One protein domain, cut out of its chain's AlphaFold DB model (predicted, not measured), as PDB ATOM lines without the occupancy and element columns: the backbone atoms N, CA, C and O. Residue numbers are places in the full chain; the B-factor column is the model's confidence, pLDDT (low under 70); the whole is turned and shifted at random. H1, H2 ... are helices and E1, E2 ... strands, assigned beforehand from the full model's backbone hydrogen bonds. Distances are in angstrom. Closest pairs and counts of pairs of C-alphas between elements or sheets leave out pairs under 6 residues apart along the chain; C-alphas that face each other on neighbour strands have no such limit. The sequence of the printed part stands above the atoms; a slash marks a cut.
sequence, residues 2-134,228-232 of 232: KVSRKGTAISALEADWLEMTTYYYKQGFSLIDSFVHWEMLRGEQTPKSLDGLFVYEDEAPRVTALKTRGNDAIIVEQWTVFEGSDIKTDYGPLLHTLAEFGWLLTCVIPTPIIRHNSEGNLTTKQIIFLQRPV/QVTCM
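What this domain is: This is residues 2 to 134 and 228 to 232 of the 232 residues of the protein "(mimic poison frog) hypothetical protein" of Ranitomeya imitator (mimic poison frog) (UniProt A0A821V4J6). Look first for a long, twisted antiparallel sheet in which E5, E8 and E7 run side by side, with short E6 and E9 both on the far side of E5 from E8. The hairpins E3 with E4 and E1 with E2 meet E7 at different places along it, through E3 and E2, while H1 and H2 cover opposite faces of the sheet and residues 61 to 66 stick out. The 138 printed residues hold two named helices and nine named strands, in the order E1 E2 H1 E3 E4 E5 E6 H2 E7 E8 E9: the class is mostly strand. The whole is elongated, spanning 55 by 35 by 21 A, and only just loose, close to compact, with a radius of gyration of the C-alphas of 17.4 A.

How they stand to each other: Start at E5, residues 71 to 83, which has three antiparallel neighbours in the branched sheet. On one side is E8, residues 122 to 133, with N 76 and O 128 2.9 A apart, within hydrogen-bond range. On the other side are E6, residues 86 to 89, with N 83 and O 86 at 2.9 A, and E9, residues 228 to 231, with N 75 and O 230 at 3.1 A. On the other side of E8 from E5 find the edge strand E7, residues 104 to 116, antiparallel to E8, with N 109 and O 127 at 2.8 A; E7 bends by 74 degrees at residue 112. H1, residues 17 to 25, is on the sheet over E5 at a height of 9.3 A; the closest C-alphas are those of Tyr 25 and Asn 71, 5.6 A apart. H2, residues 92 to 99, is on the opposite face at a height of 8.6 A; its closest C-alpha pair with E7 is Leu 95 and Leu 105, 7.4 A. In both helices every O i to N i+4 pair is within hydrogen-bond range. E3, residues 29 to 36, and E4, residues 52 to 58, form an antiparallel hairpin, with N 35 and O 53 at 2.8 A; the closest C-alphas of E3 and E7 are those of Asp 33 and Cys 107, 5.6 A. E1, residues 2 to 6, and E2, residues 9 to 14, form another, with N 4 and O 12 at 2.9 A; the closest C-alphas of E2 and E7 are those of Ile 10 and Ile 113, 5.6 A.

Where its parts are: Find C-alpha 71 at (108.564, 98.688, 154.134); from there E5 runs 36.5 A to C-alpha 83 at (121.649, 83.504, 184.602). E8 measures 35.6 A and E7 30.0 A from first to last C-alpha. E9 ends at C-alpha 231, at (112.317, 103.876, 163.869).

The domain as a whole: The C-alphas farthest apart are those of Val 63 and Glu 119, 57.3 A. Residues 135 to 227 are not printed, and C-alphas 134 and 228 are 22.9 A apart across this cut. The links E3 to E4 and E4 to E5 are long. Look for pLDDT under 70 in residues 39 to 49, 59 to 69, 228 to 229 and 232.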
ATOM      1  N   LYS A   2     132.116  99.504 162.167       85.56
ATOM      2  CA  LYS A   2     133.244  99.955 162.984       85.56
ATOM      3  C   LYS A   2     133.148  99.369 164.388       85.56
ATOM      4  O   LYS A   2     132.078  99.337 164.986       85.56
ATOM      5  N   VAL A   3     134.273  98.888 164.903       84.00
ATOM      6  CA  VAL A   3     134.336  98.203 166.198       84.00
ATOM      7  C   VAL A   3     135.202  99.006 167.163       84.00
ATOM      8  O   VAL A   3     136.309  99.421 166.818       84.00
ATOM      9  N   SER A   4     134.723  99.192 168.391       85.75
ATOM     10  CA  SER A   4     135.505  99.743 169.501       85.75
ATOM     11  C   SER A   4     135.894  98.630 170.467       85.75
ATOM     12  O   SER A   4     135.087  97.748 170.772       85.75
ATOM     13  N   ARG A   5     137.132  98.675 170.966       81.94
ATOM     14  CA  ARG A   5     137.683  97.670 171.883       81.94
ATOM     15  C   ARG A   5     138.142  98.308 173.190       81.94
ATOM     16  O   ARG A   5     138.690  99.409 173.184       81.94
ATOM     17  N   LYS A   6     137.958  97.578 174.291       82.06
ATOM     18  CA  LYS A   6     138.584  97.840 175.593       82.06
ATOM     19  C   LYS A   6     139.507  96.657 175.889       82.06
ATOM     20  O   LYS A   6     139.039  95.558 176.177       82.06
ATOM     21  N   GLY A   7     140.815  96.861 175.732       81.75
ATOM     22  CA  GLY A   7     141.792  95.770 175.751       81.75
ATOM     23  C   GLY A   7     141.541  94.774 174.614       81.75
ATOM     24  O   GLY A   7     141.419  95.160 173.451       81.75
ATOM     25  N   THR A   8     141.441  93.489 174.948       75.00
ATOM     26  CA  THR A   8     141.170  92.411 173.985       75.00
ATOM     27  C   THR A   8     139.681  92.251 173.656       75.00
ATOM     28  O   THR A   8     139.352  91.654 172.627       75.00
ATOM     29  N   ALA A   9     138.784  92.812 174.474       77.38
ATOM     30  CA  ALA A   9     137.337  92.668 174.343       77.38
ATOM     31  C   ALA A   9     136.711  93.742 173.438       77.38
ATOM     32  O   ALA A   9     137.109  94.912 173.449       77.38
ATOM     33  N   ILE A  10     135.684  93.353 172.678       82.75
ATOM     34  CA  ILE A  10     134.862  94.276 171.888       82.75
ATOM     35  C   ILE A  10     133.849  94.950 172.820       82.75
ATOM     36  O   ILE A  10     133.040  94.281 173.457       82.75
ATOM     37  N   SER A  11     133.899  96.279 172.909       83.62
ATOM     38  CA  SER A  11     133.093  97.062 173.856       83.62
ATOM     39  C   SER A  11     131.898  97.766 173.216       83.62
ATOM     40  O   SER A  11     130.898  98.010 173.899       83.62
ATOM     41  N   ALA A  12     132.007  98.115 171.929       85.75
ATOM     42  CA  ALA A  12     130.941  98.744 171.153       85.75
ATOM     43  C   ALA A  12     131.070  98.428 169.655       85.75
ATOM     44  O   ALA A  12     132.159  98.123 169.160       85.75
ATOM     45  N   LEU A  13     129.945  98.522 168.952       86.62
ATOM     46  CA  LEU A  13     129.808  98.332 167.514       86.62
ATOM     47  C   LEU A  13     129.020  99.522 166.967       86.62
ATOM     48  O   LEU A  13     127.957  99.835 167.487       86.62
ATOM     49  N   GLU A  14     129.547 100.166 165.937       86.06
ATOM     50  CA  GLU A  14     128.937 101.309 165.266       86.06
ATOM     51  C   GLU A  14     128.745 100.959 163.788       86.06
ATOM     52  O   GLU A  14     129.675 100.494 163.114       86.06
ATOM     53  N   ALA A  15     127.530 101.139 163.282       85.88
ATOM     54  CA  ALA A  15     127.223 100.956 161.872       85.88
ATOM     55  C   ALA A  15     125.903 101.627 161.496       85.88
ATOM     56  O   ALA A  15     124.943 101.620 162.265       85.88
ATOM     57  N   ASP A  16     125.847 102.118 160.261       85.06
ATOM     58  CA  ASP A  16     124.699 102.837 159.707       85.06
ATOM     59  C   ASP A  16     123.649 101.868 159.145       85.06
ATOM     60  O   ASP A  16     123.158 102.003 158.022       85.06
ATOM     61  N   TRP A  17     123.311 100.842 159.932       86.12
ATOM     62  CA  TRP A  17     122.351  99.807 159.553       86.12
ATOM     63  C   TRP A  17     121.021 100.396 159.110       86.12
ATOM     64  O   TRP A  17     120.447  99.939 158.123       86.12
ATOM     65  N   LEU A  18     120.544 101.415 159.831       83.56
ATOM     66  CA  LEU A  18     119.282 102.072 159.534       83.56
ATOM     67  C   LEU A  18     119.349 102.774 158.188       83.56
ATOM     68  O   LEU A  18     118.474 102.544 157.367       83.56
ATOM     69  N   GLU A  19     120.390 103.562 157.926       86.12
ATOM     70  CA  GLU A  19     120.544 104.277 156.657       86.12
ATOM     71  C   GLU A  19     120.625 103.308 155.471       86.12
ATOM     72  O   GLU A  19     119.881 103.452 154.497       86.12
ATOM     73  N   MET A  20     121.460 102.270 155.583       87.19
ATOM     74  CA  MET A  20     121.604 101.249 154.544       87.19
ATOM     75  C   MET A  20     120.279 100.520 154.285       87.19
ATOM     76  O   MET A  20     119.840 100.408 153.142       87.19
ATOM     77  N   THR A  21     119.612 100.064 155.342       87.00
ATOM     78  CA  THR A  21     118.342  99.331 155.238       87.00
ATOM     79  C   THR A  21     117.242 100.223 154.654       87.00
ATOM     80  O   THR A  21     116.504  99.821 153.756       87.00
ATOM     81  N   THR A  22     117.200 101.486 155.082       84.69
ATOM     82  CA  THR A  22     116.292 102.517 154.562       84.69
ATOM     83  C   THR A  22     116.450 102.717 153.063       84.69
ATOM     84  O   THR A  22     115.455 102.844 152.342       84.69
ATOM     85  N   TYR A  23     117.694 102.772 152.585       87.69
ATOM     86  CA  TYR A  23     117.996 102.969 151.172       87.69
ATOM     87  C   TYR A  23     117.394 101.858 150.300       87.69
ATOM     88  O   TYR A  23     116.781 102.153 149.268       87.69
ATOM     89  N   TYR A  24     117.507 100.599 150.727       88.75
ATOM     90  CA  TYR A  24     116.943  99.456 150.004       88.75
ATOM     91  C   TYR A  24     115.416  99.372 150.140       88.75
ATOM     92  O   TYR A  24     114.725  99.120 149.153       88.75
ATOM     93  N   TYR A  25     114.854  99.693 151.308       86.31
ATOM     94  CA  TYR A  25     113.397  99.634 151.512       86.31
ATOM     95  C   TYR A  25     112.647 100.686 150.701       86.31
ATOM     96  O   TYR A  25     111.570 100.414 150.168       86.31
ATOM     97  N   LYS A  26     113.233 101.878 150.532       83.06
ATOM     98  CA  LYS A  26     112.689 102.915 149.639       83.06
ATOM     99  C   LYS A  26     112.650 102.479 148.174       83.06
ATOM    100  O   LYS A  26     111.852 103.015 147.410       83.06
ATOM    101  N   GLN A  27     113.487 101.518 147.796       84.06
ATOM    102  CA  GLN A  27     113.511 100.930 146.458       84.06
ATOM    103  C   GLN A  27     112.591  99.710 146.322       84.06
ATOM    104  O   GLN A  27     112.457  99.189 145.222       84.06
ATOM    105  N   GLY A  28     111.912  99.297 147.398       83.56
ATOM    106  CA  GLY A  28     110.994  98.154 147.396       83.56
ATOM    107  C   GLY A  28     111.641  96.823 147.769       83.56
ATOM    108  O   GLY A  28     110.987  95.794 147.651       83.56
ATOM    109  N   PHE A  29     112.889  96.826 148.237       88.81
ATOM    110  CA  PHE A  29     113.533  95.611 148.720       88.81
ATOM    111  C   PHE A  29     113.192  95.334 150.192       88.81
ATOM    112  O   PHE A  29     112.954  96.260 150.973       88.81
ATOM    113  N   SER A  30     113.237  94.065 150.587       89.62
ATOM    114  CA  SER A  30     113.086  93.589 151.966       89.62
ATOM    115  C   SER A  30     114.380  92.933 152.445       89.62
ATOM    116  O   SER A  30     115.032  92.244 151.671       89.62
ATOM    117  N   LEU A  31     114.769  93.136 153.709       92.75
ATOM    118  CA  LEU A  31     115.936  92.458 154.282       92.75
ATOM    119  C   LEU A  31     115.511  91.055 154.707       92.75
ATOM    120  O   LEU A  31     114.697  90.928 155.611       92.75
ATOM    121  N   ILE A  32     116.078  90.017 154.102       92.25
ATOM    122  CA  ILE A  32     115.692  88.633 154.414       92.25
ATOM    123  C   ILE A  32     116.707  87.909 155.293       92.25
ATOM    124  O   ILE A  32     116.344  86.969 155.991       92.25
ATOM    125  N   ASP A  33     117.973  88.329 155.253       91.62
ATOM    126  CA  ASP A  33     119.029  87.717 156.051       91.62
ATOM    127  C   ASP A  33     120.242  88.642 156.180       91.62
ATOM    128  O   ASP A  33     120.443  89.568 155.381       91.62
ATOM    129  N   SER A  34     121.094  88.374 157.165       91.19
ATOM    130  CA  SER A  34     122.426  88.962 157.217       91.19
ATOM    131  C   SER A  34     123.438  88.033 157.874       91.19
ATOM    132  O   SER A  34     123.142  87.310 158.822       91.19
ATOM    133  N   PHE A  35     124.676  88.127 157.410       88.38
ATOM    134  CA  PHE A  35     125.803  87.375 157.933       88.38
ATOM    135  C   PHE A  35     126.864  88.346 158.391       88.38
ATOM    136  O   PHE A  35     127.274  89.229 157.640       88.38
ATOM    137  N   VAL A  36     127.346  88.163 159.611       87.12
ATOM    138  CA  VAL A  36     128.430  88.977 160.138       87.12
ATOM    139  C   VAL A  36     129.568  88.078 160.574       87.12
ATOM    140  O   VAL A  36     129.396  87.198 161.420       87.12
ATOM    141  N   HIS A  37     130.736  88.288 159.974       82.94
ATOM    142  CA  HIS A  37     131.920  87.515 160.300       82.94
ATOM    143  C   HIS A  37     132.743  88.253 161.349       82.94
ATOM    144  O   HIS A  37     133.449  89.197 161.020       82.94
ATOM    145  N   TRP A  38     132.664  87.819 162.608       76.19
ATOM    146  CA  TRP A  38     133.421  88.378 163.734       76.19
ATOM    147  C   TRP A  38     134.876  87.871 163.743       76.19
ATOM    148  O   TRP A  38     135.253  87.082 164.609       76.19
ATOM    149  N   GLU A  39     135.695  88.263 162.762       67.94
ATOM    150  CA  GLU A  39     137.086  87.796 162.677       67.94
ATOM    151  C   GLU A  39     137.914  88.231 163.901       67.94
ATOM    152  O   GLU A  39     138.051  89.414 164.228       67.94
ATOM    153  N   MET A  40     138.496  87.249 164.588       59.50
ATOM    154  CA  MET A  40     139.448  87.439 165.678       59.50
ATOM    155  C   MET A  40     140.825  87.017 165.167       59.50
ATOM    156  O   MET A  40     141.286  85.914 165.468       59.50
ATOM    157  N   LEU A  41     141.471  87.860 164.356       54.56
ATOM    158  CA  LEU A  41     142.848  87.608 163.928       54.56
ATOM    159  C   LEU A  41     143.724  87.436 165.175       54.56
ATOM    160  O   LEU A  41     143.942  88.375 165.946       54.56
ATOM    161  N   ARG A  42     144.209  86.211 165.402       54.12
ATOM    162  CA  ARG A  42     145.188  85.945 166.455       54.12
ATOM    163  C   ARG A  42     146.487  86.642 166.066       54.12
ATOM    164  O   ARG A  42     147.208  86.155 165.205       54.12
ATOM    165  N   GLY A  43     146.783  87.756 166.725       56.41
ATOM    166  CA  GLY A  43     148.096  88.400 166.663       56.41
ATOM    167  C   GLY A  43     148.139  89.765 165.982       56.41
ATOM    168  O   GLY A  43     149.155  90.440 166.123       56.41
ATOM    169  N   GLU A  44     147.064  90.227 165.334       52.88
ATOM    170  CA  GLU A  44     147.008  91.613 164.857       52.88
ATOM    171  C   GLU A  44     146.275  92.532 165.834       52.88
ATOM    172  O   GLU A  44     145.102  92.353 166.177       52.88
ATOM    173  N   GLN A  45     146.985  93.581 166.241       53.88
ATOM    174  CA  GLN A  45     146.415  94.755 166.882       53.88
ATOM    175  C   GLN A  45     145.581  95.510 165.826       53.88
ATOM    176  O   GLN A  45     146.053  96.467 165.219       53.88
ATOM    177  N   THR A  46     144.319  95.101 165.663       51.56
ATOM    178  CA  THR A  46     143.171  95.872 165.131       51.56
ATOM    179  C   THR A  46     142.793  95.758 163.638       51.56
ATOM    180  O   THR A  46     143.025  96.687 162.866       51.56
ATOM    181  N   PRO A  47     141.941  94.785 163.256       54.28
ATOM    182  CA  PRO A  47     140.852  95.116 162.345       54.28
ATOM    183  C   PRO A  47     139.904  96.088 163.076       54.28
ATOM    184  O   PRO A  47     139.224  95.731 164.042       54.28
ATOM    185  N   LYS A  48     139.927  97.366 162.668       64.12
ATOM    186  CA  LYS A  48     139.009  98.424 163.154       64.12
ATOM    187  C   LYS A  48     137.604  98.289 162.566       64.12
ATOM    188  O   LYS A  48     136.655  98.897 163.071       64.12
ATOM    189  N   SER A  49     137.490  97.523 161.490       66.44
ATOM    190  CA  SER A  49     136.266  97.290 160.748       66.44
ATOM    191  C   SER A  49     135.970  95.808 160.634       66.44
ATOM    192  O   SER A  49     136.875  94.980 160.676       66.44
ATOM    193  N   LEU A  50     134.687  95.509 160.489       77.56
ATOM    194  CA  LEU A  50     134.191  94.164 160.284       77.56
ATOM    195  C   LEU A  50     133.341  94.073 159.025       77.56
ATOM    196  O   LEU A  50     132.569  95.004 158.737       77.56
ATOM    197  N   ASP A  51     133.444  92.922 158.371       81.88
ATOM    198  CA  ASP A  51     132.672  92.569 157.195       81.88
ATOM    199  C   ASP A  51     131.327  91.952 157.585       81.88
ATOM    200  O   ASP A  51     131.215  91.061 158.435       81.88
ATOM    201  N   GLY A  52     130.282  92.470 156.949       85.38
ATOM    202  CA  GLY A  52     128.926  91.960 157.051       85.38
ATOM    203  C   GLY A  52     128.280  91.931 155.676       85.38
ATOM    204  O   GLY A  52     128.471  92.847 154.876       85.38
ATOM    205  N   LEU A  53     127.517  90.880 155.418       88.75
ATOM    206  CA  LEU A  53     126.730  90.675 154.213       88.75
ATOM    207  C   LEU A  53     125.252  90.813 154.569       88.75
ATOM    208  O   LEU A  53     124.784  90.161 155.494       88.75
ATOM    209  N   PHE A  54     124.522  91.631 153.819       91.81
ATOM    210  CA  PHE A  54     123.084  91.836 153.986       91.81
ATOM    211  C   PHE A  54     122.389  91.385 152.715       91.81
ATOM    212  O   PHE A  54     122.761  91.822 151.622       91.81
ATOM    213  N   VAL A  55     121.409  90.502 152.858       93.56
ATOM    214  CA  VAL A  55     120.696  89.907 151.733       93.56
ATOM    215  C   VAL A  55     119.330  90.559 151.630       93.56
ATOM    216  O   VAL A  55     118.509  90.457 152.539       93.56
ATOM    217  N   TYR A  56     119.105  91.229 150.505       92.94
ATOM    218  CA  TYR A  56     117.853  91.903 150.208       92.94
ATOM    219  C   TYR A  56     117.129  91.194 149.067       92.94
ATOM    220  O   TYR A  56     117.740  90.868 148.049       92.94
ATOM    221  N   GLU A  57     115.831  90.986 149.236       90.69
ATOM    222  CA  GLU A  57     114.942  90.429 148.220       90.69
ATOM    223  C   GLU A  57     114.092  91.542 147.597       90.69
ATOM    224  O   GLU A  57     113.644  92.447 148.300       90.69
ATOM    225  N   ASP A  58     113.906  91.501 146.276       86.38
ATOM    226  CA  ASP A  58     113.013  92.414 145.552       86.38
ATOM    227  C   ASP A  58     111.565  91.918 145.657       86.38
ATOM    228  O   ASP A  58     111.252  90.795 145.261       86.38
ATOM    229  N   GLU A  59     110.663  92.762 146.156       68.44
ATOM    230  CA  GLU A  59     109.238  92.441 146.303       68.44
ATOM    231  C   GLU A  59     108.402  92.675 145.013       68.44
ATOM    232  O   GLU A  59     107.173  92.540 145.046       68.44
ATOM    233  N   ALA A  60     108.988  93.014 143.850       61.81
ATOM    234  CA  ALA A  60     108.236  93.291 142.604       61.81
ATOM    235  C   ALA A  60     108.515  92.308 141.433       61.81
ATOM    236  O   ALA A  60     109.648  91.854 141.299       61.81
ATOM    237  N   PRO A  61     107.543  92.003 140.514       51.19
ATOM    238  CA  PRO A  61     106.250  92.671 140.264       51.19
ATOM    239  C   PRO A  61     105.030  91.725 140.035       51.19
ATOM    240  O   PRO A  61     104.959  90.991 139.048       51.19
ATOM    241  N   ARG A  62     103.959  91.813 140.842       48.47
ATOM    242  CA  ARG A  62     102.663  91.152 140.534       48.47
ATOM    243  C   ARG A  62     101.677  92.108 139.845       48.47
ATOM    244  O   ARG A  62     100.801  92.679 140.484       48.47
ATOM    245  N   VAL A  63     101.830  92.263 138.525       47.22
ATOM    246  CA  VAL A  63     100.812  92.629 137.493       47.22
ATOM    247  C   VAL A  63     100.030  93.951 137.636       47.22
ATOM    248  O   VAL A  63      99.403  94.398 136.679       47.22
ATOM    249  N   THR A  64     100.128  94.674 138.741       46.56
ATOM    250  CA  THR A  64      99.465  95.974 138.881       46.56
ATOM    251  C   THR A  64     100.480  96.961 139.409       46.56
ATOM    252  O   THR A  64     100.957  96.815 140.529       46.56
ATOM    253  N   ALA A  65     100.808  97.965 138.596       45.34
ATOM    254  CA  ALA A  65     101.651  99.108 138.934       45.34
ATOM    255  C   ALA A  65     100.987 100.023 139.985       45.34
ATOM    256  O   ALA A  65     100.891 101.240 139.826       45.34
ATOM    257  N   LEU A  66     100.486  99.438 141.069       50.12
ATOM    258  CA  LEU A  66     100.133 100.162 142.266       50.12
ATOM    259  C   LEU A  66     101.429 100.299 143.057       50.12
ATOM    260  O   LEU A  66     101.818  99.356 143.730       50.12
ATOM    261  N   LYS A  67     102.101 101.443 142.857       53.28
ATOM    262  CA  LYS A  67     103.207 102.019 143.646       53.28
ATOM    263  C   LYS A  67     103.896 101.019 144.580       53.28
ATOM    264  O   LYS A  67     103.296 100.649 145.585       53.28
ATOM    265  N   THR A  68     105.145 100.667 144.263       54.91
ATOM    266  CA  THR A  68     106.097  99.970 145.149       54.91
ATOM    267  C   THR A  68     105.792 100.291 146.610       54.91
ATOM    268  O   THR A  68     106.005 101.421 147.063       54.91
ATOM    269  N   ARG A  69     105.179  99.339 147.321       66.19
ATOM    270  CA  ARG A  69     104.898  99.502 148.743       66.19
ATOM    271  C   ARG A  69     106.240  99.359 149.438       66.19
ATOM    272  O   ARG A  69     106.797  98.273 149.454       66.19
ATOM    273  N   GLY A  70     106.783 100.471 149.927       74.62
ATOM    274  CA  GLY A  70     107.955 100.422 150.794       74.62
ATOM    275  C   GLY A  70     107.644  99.634 152.068       74.62
ATOM    276  O   GLY A  70     106.477  99.396 152.392       74.62
ATOM    277  N   ASN A  71     108.685  99.256 152.796       83.44
ATOM    278  CA  ASN A  71     108.564  98.688 154.134       83.44
ATOM    279  C   ASN A  71     108.953  99.739 155.178       83.44
ATOM    280  O   ASN A  71     109.946 100.446 154.999       83.44
ATOM    281  N   ASP A  72     108.192  99.809 156.270       86.50
ATOM    282  CA  ASP A  72     108.647 100.448 157.502       86.50
ATOM    283  C   ASP A  72     109.736  99.566 158.131       86.50
ATOM    284  O   ASP A  72     109.683  98.334 158.029       86.50
ATOM    285  N   ALA A  73     110.702 100.193 158.803       89.38
ATOM    286  CA  ALA A  73     111.803  99.515 159.481       89.38
ATOM    287  C   ALA A  73     111.903  99.966 160.939       89.38
ATOM    288  O   ALA A  73     111.861 101.164 161.230       89.38
ATOM    289  N   ILE A  74     112.122  99.014 161.840       91.06
ATOM    290  CA  ILE A  74     112.616  99.280 163.191       91.06
ATOM    291  C   ILE A  74     113.916  98.507 163.365       91.06
ATOM    292  O   ILE A  74     113.989  97.321 163.039       91.06
ATOM    293  N   ILE A  75     114.922  99.180 163.918       92.19
ATOM    294  CA  ILE A  75     116.164  98.544 164.347       92.19
ATOM    295  C   ILE A  75     116.318  98.773 165.845       92.19
ATOM    296  O   ILE A  75     116.247  99.911 166.326       92.19
ATOM    297  N   VAL A  76     116.507  97.680 166.578       92.75
ATOM    298  CA  VAL A  76     116.614  97.689 168.038       92.75
ATOM    299  C   VAL A  76     117.956  97.133 168.466       92.75
ATOM    300  O   VAL A  76     118.347  96.044 168.044       92.75
ATOM    301  N   GLU A  77     118.630  97.856 169.355       92.56
ATOM    302  CA  GLU A  77     119.734  97.301 170.130       92.56
ATOM    303  C   GLU A  77     119.182  96.665 171.407       92.56
ATOM    304  O   GLU A  77     118.813  97.364 172.353       92.56
ATOM    305  N   GLN A  78     119.133  95.336 171.443       93.50
ATOM    306  CA  GLN A  78     118.589  94.588 172.571       93.50
ATOM    307  C   GLN A  78     119.703  93.956 173.403       93.50
ATOM    308  O   GLN A  78     120.555  93.241 172.874       93.50
ATOM    309  N   TRP A  79     119.637  94.122 174.723       93.31
ATOM    310  CA  TRP A  79     120.421  93.326 175.668       93.31
ATOM    311  C   TRP A  79     119.656  92.068 176.093       93.31
ATOM    312  O   TRP A  79     118.490  92.151 176.479       93.31
ATOM    313  N   THR A  80     120.324  90.916 176.041       94.44
ATOM    314  CA  THR A  80     119.843  89.640 176.593       94.44
ATOM    315  C   THR A  80     120.664  89.301 177.830       94.44
ATOM    316  O   THR A  80     121.892  89.402 177.785       94.44
ATOM    317  N   VAL A  81     120.001  88.927 178.925       95.12
ATOM    318  CA  VAL A  81     120.628  88.607 180.219       95.12
ATOM    319  C   VAL A  81     120.533  87.106 180.468       95.12
ATOM    320  O   VAL A  81     119.441  86.544 180.401       95.12
ATOM    321  N   PHE A  82     121.660  86.482 180.796       94.12
ATOM    322  CA  PHE A  82     121.779  85.064 181.119       94.12
ATOM    323  C   PHE A  82     122.134  84.872 182.593       94.12
ATOM    324  O   PHE A  82     123.095  85.462 183.095       94.12
ATOM    325  N   GLU A  83     121.387  83.994 183.253       93.69
ATOM    326  CA  GLU A  83     121.649  83.504 184.602       93.69
ATOM    327  C   GLU A  83     121.978  82.008 184.503       93.69
ATOM    328  O   GLU A  83     121.105  81.154 184.354       93.69
ATOM    329  N   GLY A  84     123.272  81.677 184.488       89.19
ATOM    330  CA  GLY A  84     123.719  80.315 184.190       89.19
ATOM    331  C   GLY A  84     123.364  79.901 182.757       89.19
ATOM    332  O   GLY A  84     123.856  80.501 181.802       89.19
ATOM    333  N   SER A  85     122.546  78.856 182.605       88.88
ATOM    334  CA  SER A  85     122.021  78.400 181.307       88.88
ATOM    335  C   SER A  85     120.693  79.048 180.918       88.88
ATOM    336  O   SER A  85     120.243  78.861 179.788       88.88
ATOM    337  N   ASP A  86     120.065  79.778 181.839       93.00
ATOM    338  CA  ASP A  86     118.720  80.300 181.662       93.00
ATOM    339  C   ASP A  86     118.753  81.747 181.174       93.00
ATOM    340  O   ASP A  86     119.632  82.542 181.519       93.00
ATOM    341  N   ILE A  87     117.769  82.095 180.350       94.19
ATOM    342  CA  ILE A  87     117.586  83.451 179.844       94.19
ATOM    343  C   ILE A  87     116.669  84.195 180.815       94.19
ATOM    344  O   ILE A  87     115.498  83.850 180.966       94.19
ATOM    345  N   LYS A  88     117.203  85.227 181.470       92.31
ATOM    346  CA  LYS A  88     116.475  86.066 182.433       92.31
ATOM    347  C   LYS A  88     115.729  87.211 181.747       92.31
ATOM    348  O   LYS A  88     114.675  87.646 182.209       92.31
ATOM    349  N   THR A  89     116.279  87.741 180.658       92.69
ATOM    350  CA  THR A  89     115.666  88.828 179.879       92.69
ATOM    351  C   THR A  89     116.049  88.681 178.415       92.69
ATOM    352  O   THR A  89     117.231  88.512 178.128       92.69
ATOM    353  N   ASP A  90     115.076  88.782 177.510       92.75
ATOM    354  CA  ASP A  90     115.255  88.716 176.056       92.75
ATOM    355  C   ASP A  90     114.300  89.663 175.302       92.75
ATOM    356  O   ASP A  90     113.584  90.474 175.896       92.75
ATOM    357  N   TYR A  91     114.310  89.572 173.970       93.94
ATOM    358  CA  TYR A  91     113.425  90.318 173.074       93.94
ATOM    359  C   TYR A  91     112.033  89.693 172.885       93.94
ATOM    360  O   TYR A  91     111.214  90.265 172.167       93.94
ATOM    361  N   GLY A  92     111.733  88.531 173.466       95.00
ATOM    362  CA  GLY A  92     110.472  87.811 173.267       95.00
ATOM    363  C   GLY A  92     109.232  88.673 173.547       95.00
ATOM    364  O   GLY A  92     108.382  88.800 172.661       95.00
ATOM    365  N   PRO A  93     109.139  89.345 174.711       94.38
ATOM    366  CA  PRO A  93     108.035  90.260 175.015       94.38
ATOM    367  C   PRO A  93     107.915  91.435 174.029       94.38
ATOM    368  O   PRO A  93     106.803  91.836 173.668       94.38
ATOM    369  N   LEU A  94     109.049  91.967 173.555       93.38
ATOM    370  CA  LEU A  94     109.086  93.035 172.552       93.38
ATOM    371  C   LEU A  94     108.511  92.545 171.217       93.38
ATOM    372  O   LEU A  94     107.632  93.197 170.655       93.38
ATOM    373  N   LEU A  95     108.967  91.386 170.732       95.38
ATOM    374  CA  LEU A  95     108.482  90.810 169.477       95.38
ATOM    375  C   LEU A  95     106.998  90.475 169.539       95.38
ATOM    376  O   LEU A  95     106.281  90.772 168.589       95.38
ATOM    377  N   HIS A  96     106.532  89.907 170.654       95.44
ATOM    378  CA  HIS A  96     105.112  89.629 170.855       95.44
ATOM    379  C   HIS A  96     104.278  90.904 170.692       95.44
ATOM    380  O   HIS A  96     103.315  90.928 169.930       95.44
ATOM    381  N   THR A  97     104.687  91.982 171.361       95.31
ATOM    382  CA  THR A  97     103.986  93.271 171.301       95.31
ATOM    383  C   THR A  97     104.002  93.857 169.888       95.31
ATOM    384  O   THR A  97     102.979  94.324 169.399       95.31
ATOM    385  N   LEU A  98     105.147  93.832 169.203       95.19
ATOM    386  CA  LEU A  98     105.271  94.410 167.862       95.19
ATOM    387  C   LEU A  98     104.528  93.590 166.793       95.19
ATOM    388  O   LEU A  98     103.983  94.173 165.851       95.19
ATOM    389  N   ALA A  99     104.441  92.269 166.956       95.06
ATOM    390  CA  ALA A  99     103.713  91.391 166.043       95.06
ATOM    391  C   ALA A  99     102.217  91.744 165.953       95.06
ATOM    392  O   ALA A  99     101.642  91.677 164.866       95.06
ATOM    393  N   GLU A 100     101.600  92.209 167.048       94.81
ATOM    394  CA  GLU A 100     100.206  92.689 167.049       94.81
ATOM    395  C   GLU A 100      99.985  93.867 166.081       94.81
ATOM    396  O   GLU A 100      98.895  94.038 165.535       94.81
ATOM    397  N   PHE A 101     101.034  94.650 165.807       92.81
ATOM    398  CA  PHE A 101     101.015  95.778 164.870       92.81
ATOM    399  C   PHE A 101     101.557  95.423 163.481       92.81
ATOM    400  O   PHE A 101     101.839  96.327 162.685       92.81
ATOM    401  N   GLY A 102     101.705  94.129 163.182       92.69
ATOM    402  CA  GLY A 102     102.141  93.620 161.884       92.69
ATOM    403  C   GLY A 102     103.644  93.713 161.630       92.69
ATOM    404  O   GLY A 102     104.061  93.579 160.482       92.69
ATOM    405  N   TRP A 103     104.455  93.964 162.659       95.00
ATOM    406  CA  TRP A 103     105.908  93.895 162.530       95.00
ATOM    407  C   TRP A 103     106.378  92.448 162.474       95.00
ATOM    408  O   TRP A 103     105.971  91.610 163.277       95.00
ATOM    409  N   LEU A 104     107.280  92.178 161.543       93.06
ATOM    410  CA  LEU A 104     107.908  90.886 161.337       93.06
ATOM    411  C   LEU A 104     109.376  91.000 161.717       93.06
ATOM    412  O   LEU A 104     110.062  91.901 161.242       93.06
ATOM    413  N   LEU A 105     109.859  90.088 162.559       94.38
ATOM    414  CA  LEU A 105     111.292  89.901 162.746       94.38
ATOM    415  C   LEU A 105     111.874  89.346 161.447       94.38
ATOM    416  O   LEU A 105     111.465  88.264 161.025       94.38
ATOM    417  N   THR A 106     112.823  90.052 160.841       92.56
ATOM    418  CA  THR A 106     113.422  89.607 159.574       92.56
ATOM    419  C   THR A 106     114.896  89.282 159.689       92.56
ATOM    420  O   THR A 106     115.391  88.442 158.948       92.56
ATOM    421  N   CYS A 107     115.601  89.874 160.654       93.94
ATOM    422  CA  CYS A 107     116.997  89.546 160.895       93.94
ATOM    423  C   CYS A 107     117.407  89.807 162.351       93.94
ATOM    424  O   CYS A 107     116.974  90.784 162.968       93.94
ATOM    425  N   VAL A 108     118.274  88.947 162.892       93.88
ATOM    426  CA  VAL A 108     118.957  89.147 164.177       93.88
ATOM    427  C   VAL A 108     120.457  89.036 163.954       93.88
ATOM    428  O   VAL A 108     120.948  88.005 163.499       93.88
ATOM    429  N   ILE A 109     121.196  90.072 164.339       91.88
ATOM    430  CA  ILE A 109     122.657  90.072 164.318       91.88
ATOM    431  C   ILE A 109     123.163  89.870 165.746       91.88
ATOM    432  O   ILE A 109     123.069  90.794 166.564       91.88
ATOM    433  N   PRO A 110     123.728  88.695 166.074       89.62
ATOM    434  CA  PRO A 110     124.409  88.514 167.346       89.62
ATOM    435  C   PRO A 110     125.683  89.356 167.355       89.62
ATOM    436  O   PRO A 110     126.473  89.257 166.421       89.62
ATOM    437  N   THR A 111     125.909  90.166 168.391       89.12
ATOM    438  CA  THR A 111     127.155  90.938 168.519       89.12
ATOM    439  C   THR A 111     128.128  90.235 169.472       89.12
ATOM    440  O   THR A 111     127.698  89.569 170.412       89.12
ATOM    441  N   PRO A 112     129.448  90.409 169.306       84.69
ATOM    442  CA  PRO A 112     130.449  89.837 170.202       84.69
ATOM    443  C   PRO A 112     130.611  90.667 171.490       84.69
ATOM    444  O   PRO A 112     131.595  90.504 172.210       84.69
ATOM    445  N   ILE A 113     129.690  91.600 171.763       88.75
ATOM    446  CA  ILE A 113     129.721  92.443 172.956       88.75
ATOM    447  C   ILE A 113     129.142  91.630 174.111       88.75
ATOM    448  O   ILE A 113     127.950  91.317 174.127       88.75
ATOM    449  N   ILE A 114     129.997  91.324 175.083       88.19
ATOM    450  CA  ILE A 114     129.639  90.623 176.316       88.19
ATOM    451  C   ILE A 114     129.963  91.544 177.492       88.19
ATOM    452  O   ILE A 114     131.046  92.131 177.550       88.19
ATOM    453  N   ARG A 115     129.014  91.698 178.415       89.69
ATOM    454  CA  ARG A 115     129.175  92.451 179.664       89.69
ATOM    455  C   ARG A 115     128.661  91.618 180.838       89.69
ATOM    456  O   ARG A 115     128.044  90.575 180.646       89.69
ATOM    457  N   HIS A 116     128.939  92.080 182.051       91.00
ATOM    458  CA  HIS A 116     128.313  91.572 183.268       91.00
ATOM    459  C   HIS A 116     127.416  92.672 183.836       91.00
ATOM    460  O   HIS A 116     127.802  93.844 183.821       91.00
ATOM    461  N   ASN A 117     126.218  92.322 184.303       90.88
ATOM    462  CA  ASN A 117     125.370  93.270 185.026       90.88
ATOM    463  C   ASN A 117     125.818  93.394 186.501       90.88
ATOM    464  O   ASN A 117     126.731  92.700 186.948       90.88
ATOM    465  N   SER A 118     125.173  94.271 187.272       89.94
ATOM    466  CA  SER A 118     125.474  94.482 188.701       89.94
ATOM    467  C   SER A 118     125.260  93.243 189.580       89.94
ATOM    468  O   SER A 118     125.846  93.143 190.652       89.94
ATOM    469  N   GLU A 119     124.442  92.296 189.126       90.81
ATOM    470  CA  GLU A 119     124.172  91.021 189.795       90.81
ATOM    471  C   GLU A 119     125.209  89.943 189.419       90.81
ATOM    472  O   GLU A 119     125.153  88.829 189.931       90.81
ATOM    473  N   GLY A 120     126.148  90.254 188.517       91.75
ATOM    474  CA  GLY A 120     127.152  89.323 187.999       91.75
ATOM    475  C   GLY A 120     126.683  88.462 186.820       91.75
ATOM    476  O   GLY A 120     127.471  87.659 186.318       91.75
ATOM    477  N   ASN A 121     125.446  88.646 186.349       93.88
ATOM    478  CA  ASN A 121     124.872  87.912 185.222       93.88
ATOM    479  C   ASN A 121     125.508  88.338 183.896       93.88
ATOM    480  O   ASN A 121     125.789  89.521 183.677       93.88
ATOM    481  N   LEU A 122     125.693  87.373 182.993       93.12
ATOM    482  CA  LEU A 122     126.228  87.620 181.656       93.12
ATOM    483  C   LEU A 122     125.185  88.340 180.808       93.12
ATOM    484  O   LEU A 122     124.021  87.949 180.775       93.12
ATOM    485  N   THR A 123     125.596  89.368 180.078       93.94
ATOM    486  CA  THR A 123     124.727  90.085 179.151       93.94
ATOM    487  C   THR A 123     125.371  90.183 177.781       93.94
ATOM    488  O   THR A 123     126.570  90.429 177.651       93.94
ATOM    489  N   THR A 124     124.575  89.984 176.736       92.94
ATOM    490  CA  THR A 124     125.020  90.153 175.350       92.94
ATOM    491  C   THR A 124     124.085  91.080 174.600       92.94
ATOM    492  O   THR A 124     122.883  91.108 174.876       92.94
ATOM    493  N   LYS A 125     124.633  91.849 173.662       92.06
ATOM    494  CA  LYS A 125     123.848  92.728 172.796       92.06
ATOM    495  C   LYS A 125     123.553  92.036 171.466       92.06
ATOM    496  O   LYS A 125     124.419  91.383 170.883       92.06
ATOM    497  N   GLN A 126     122.351  92.236 170.952       92.44
ATOM    498  CA  GLN A 126     121.931  91.819 169.621       92.44
ATOM    499  C   GLN A 126     121.306  93.006 168.891       92.44
ATOM    500  O   GLN A 126     120.716  93.883 169.524       92.44
ATOM    501  N   ILE A 127     121.439  93.028 167.568       93.00
ATOM    502  CA  ILE A 127     120.750  93.999 166.713       93.00
ATOM    503  C   ILE A 127     119.577  93.289 166.053       93.00
ATOM    504  O   ILE A 127     119.768  92.279 165.377       93.00
ATOM    505  N   ILE A 128     118.373  93.802 166.264       94.62
ATOM    506  CA  ILE A 128     117.128  93.185 165.814       94.62
ATOM    507  C   ILE A 128     116.518  94.065 164.733       94.62
ATOM    508  O   ILE A 128     116.267  95.247 164.970       94.62
ATOM    509  N   PHE A 129     116.267  93.481 163.565       94.81
ATOM    510  CA  PHE A 129     115.629  94.140 162.434       94.81
ATOM    511  C   PHE A 129     114.187  93.666 162.333       94.81
ATOM    512  O   PHE A 129     113.922  92.468 162.190       94.81
ATOM    513  N   LEU A 130     113.262  94.620 162.391       94.12
ATOM    514  CA  LEU A 130     111.855  94.376 162.134       94.12
ATOM    515  C   LEU A 130     111.385  95.156 160.916       94.12
ATOM    516  O   LEU A 130     111.745  96.320 160.727       94.12
ATOM    517  N   GLN A 131     110.524  94.519 160.131       91.81
ATOM    518  CA  GLN A 131     109.912  95.107 158.952       91.81
ATOM    519  C   GLN A 131     108.400  95.021 159.011       91.81
ATOM    520  O   GLN A 131     107.838  94.065 159.546       91.81
ATOM    521  N   ARG A 132     107.732  95.991 158.396       89.88
ATOM    522  CA  ARG A 132     106.295  95.926 158.148       89.88
ATOM    523  C   ARG A 132     105.965  96.554 156.796       89.88
ATOM    524  O   ARG A 132     106.405  97.674 156.544       89.88
ATOM    525  N   PRO A 133     105.140  95.912 155.955       84.31
ATOM    526  CA  PRO A 133     104.678  96.528 154.718       84.31
ATOM    527  C   PRO A 133     103.937  97.844 154.973       84.31
ATOM    528  O   PRO A 133     102.987  97.883 155.763       84.31
ATOM    529  N   VAL A 134     104.302  98.910 154.254       79.56
ATOM    530  CA  VAL A 134     103.569 100.180 154.318       79.56
ATOM    531  C   VAL A 134     102.186  99.967 153.717       79.56
ATOM    532  O   VAL A 134     102.009  99.709 152.518       79.56
ATOM    533  N   GLN A 228     117.790 100.867 173.220       69.44
ATOM    534  CA  GLN A 228     117.715 101.944 172.241       69.44
ATOM    535  C   GLN A 228     116.949 101.448 171.015       69.44
ATOM    536  O   GLN A 228     117.334 100.475 170.365       69.44
ATOM    537  N   VAL A 229     115.848 102.130 170.708       68.56
ATOM    538  CA  VAL A 229     114.992 101.846 169.554       68.56
ATOM    539  C   VAL A 229     115.117 103.002 168.577       68.56
ATOM    540  O   VAL A 229     114.921 104.155 168.963       68.56
ATOM    541  N   THR A 230     115.399 102.699 167.311       78.31
ATOM    542  CA  THR A 230     115.334 103.697 166.237       78.31
ATOM    543  C   THR A 230     114.325 103.242 165.186       78.31
ATOM    544  O   THR A 230     114.358 102.093 164.742       78.31
ATOM    545  N   CYS A 231     113.399 104.132 164.821       73.12
ATOM    546  CA  CYS A 231     112.317 103.876 163.869       73.12
ATOM    547  C   CYS A 231     112.346 104.879 162.710       73.12
ATOM    548  O   CYS A 231     112.956 105.947 162.821       73.12
ATOM    549  N   MET A 232     111.679 104.511 161.616       56.00
ATOM    550  CA  MET A 232     111.364 105.378 160.480       56.00
ATOM    551  C   MET A 232     109.868 105.600 160.331       56.00
ATOM    552  O   MET A 232     109.114 104.649 160.636       56.00
TER     553      MET A 232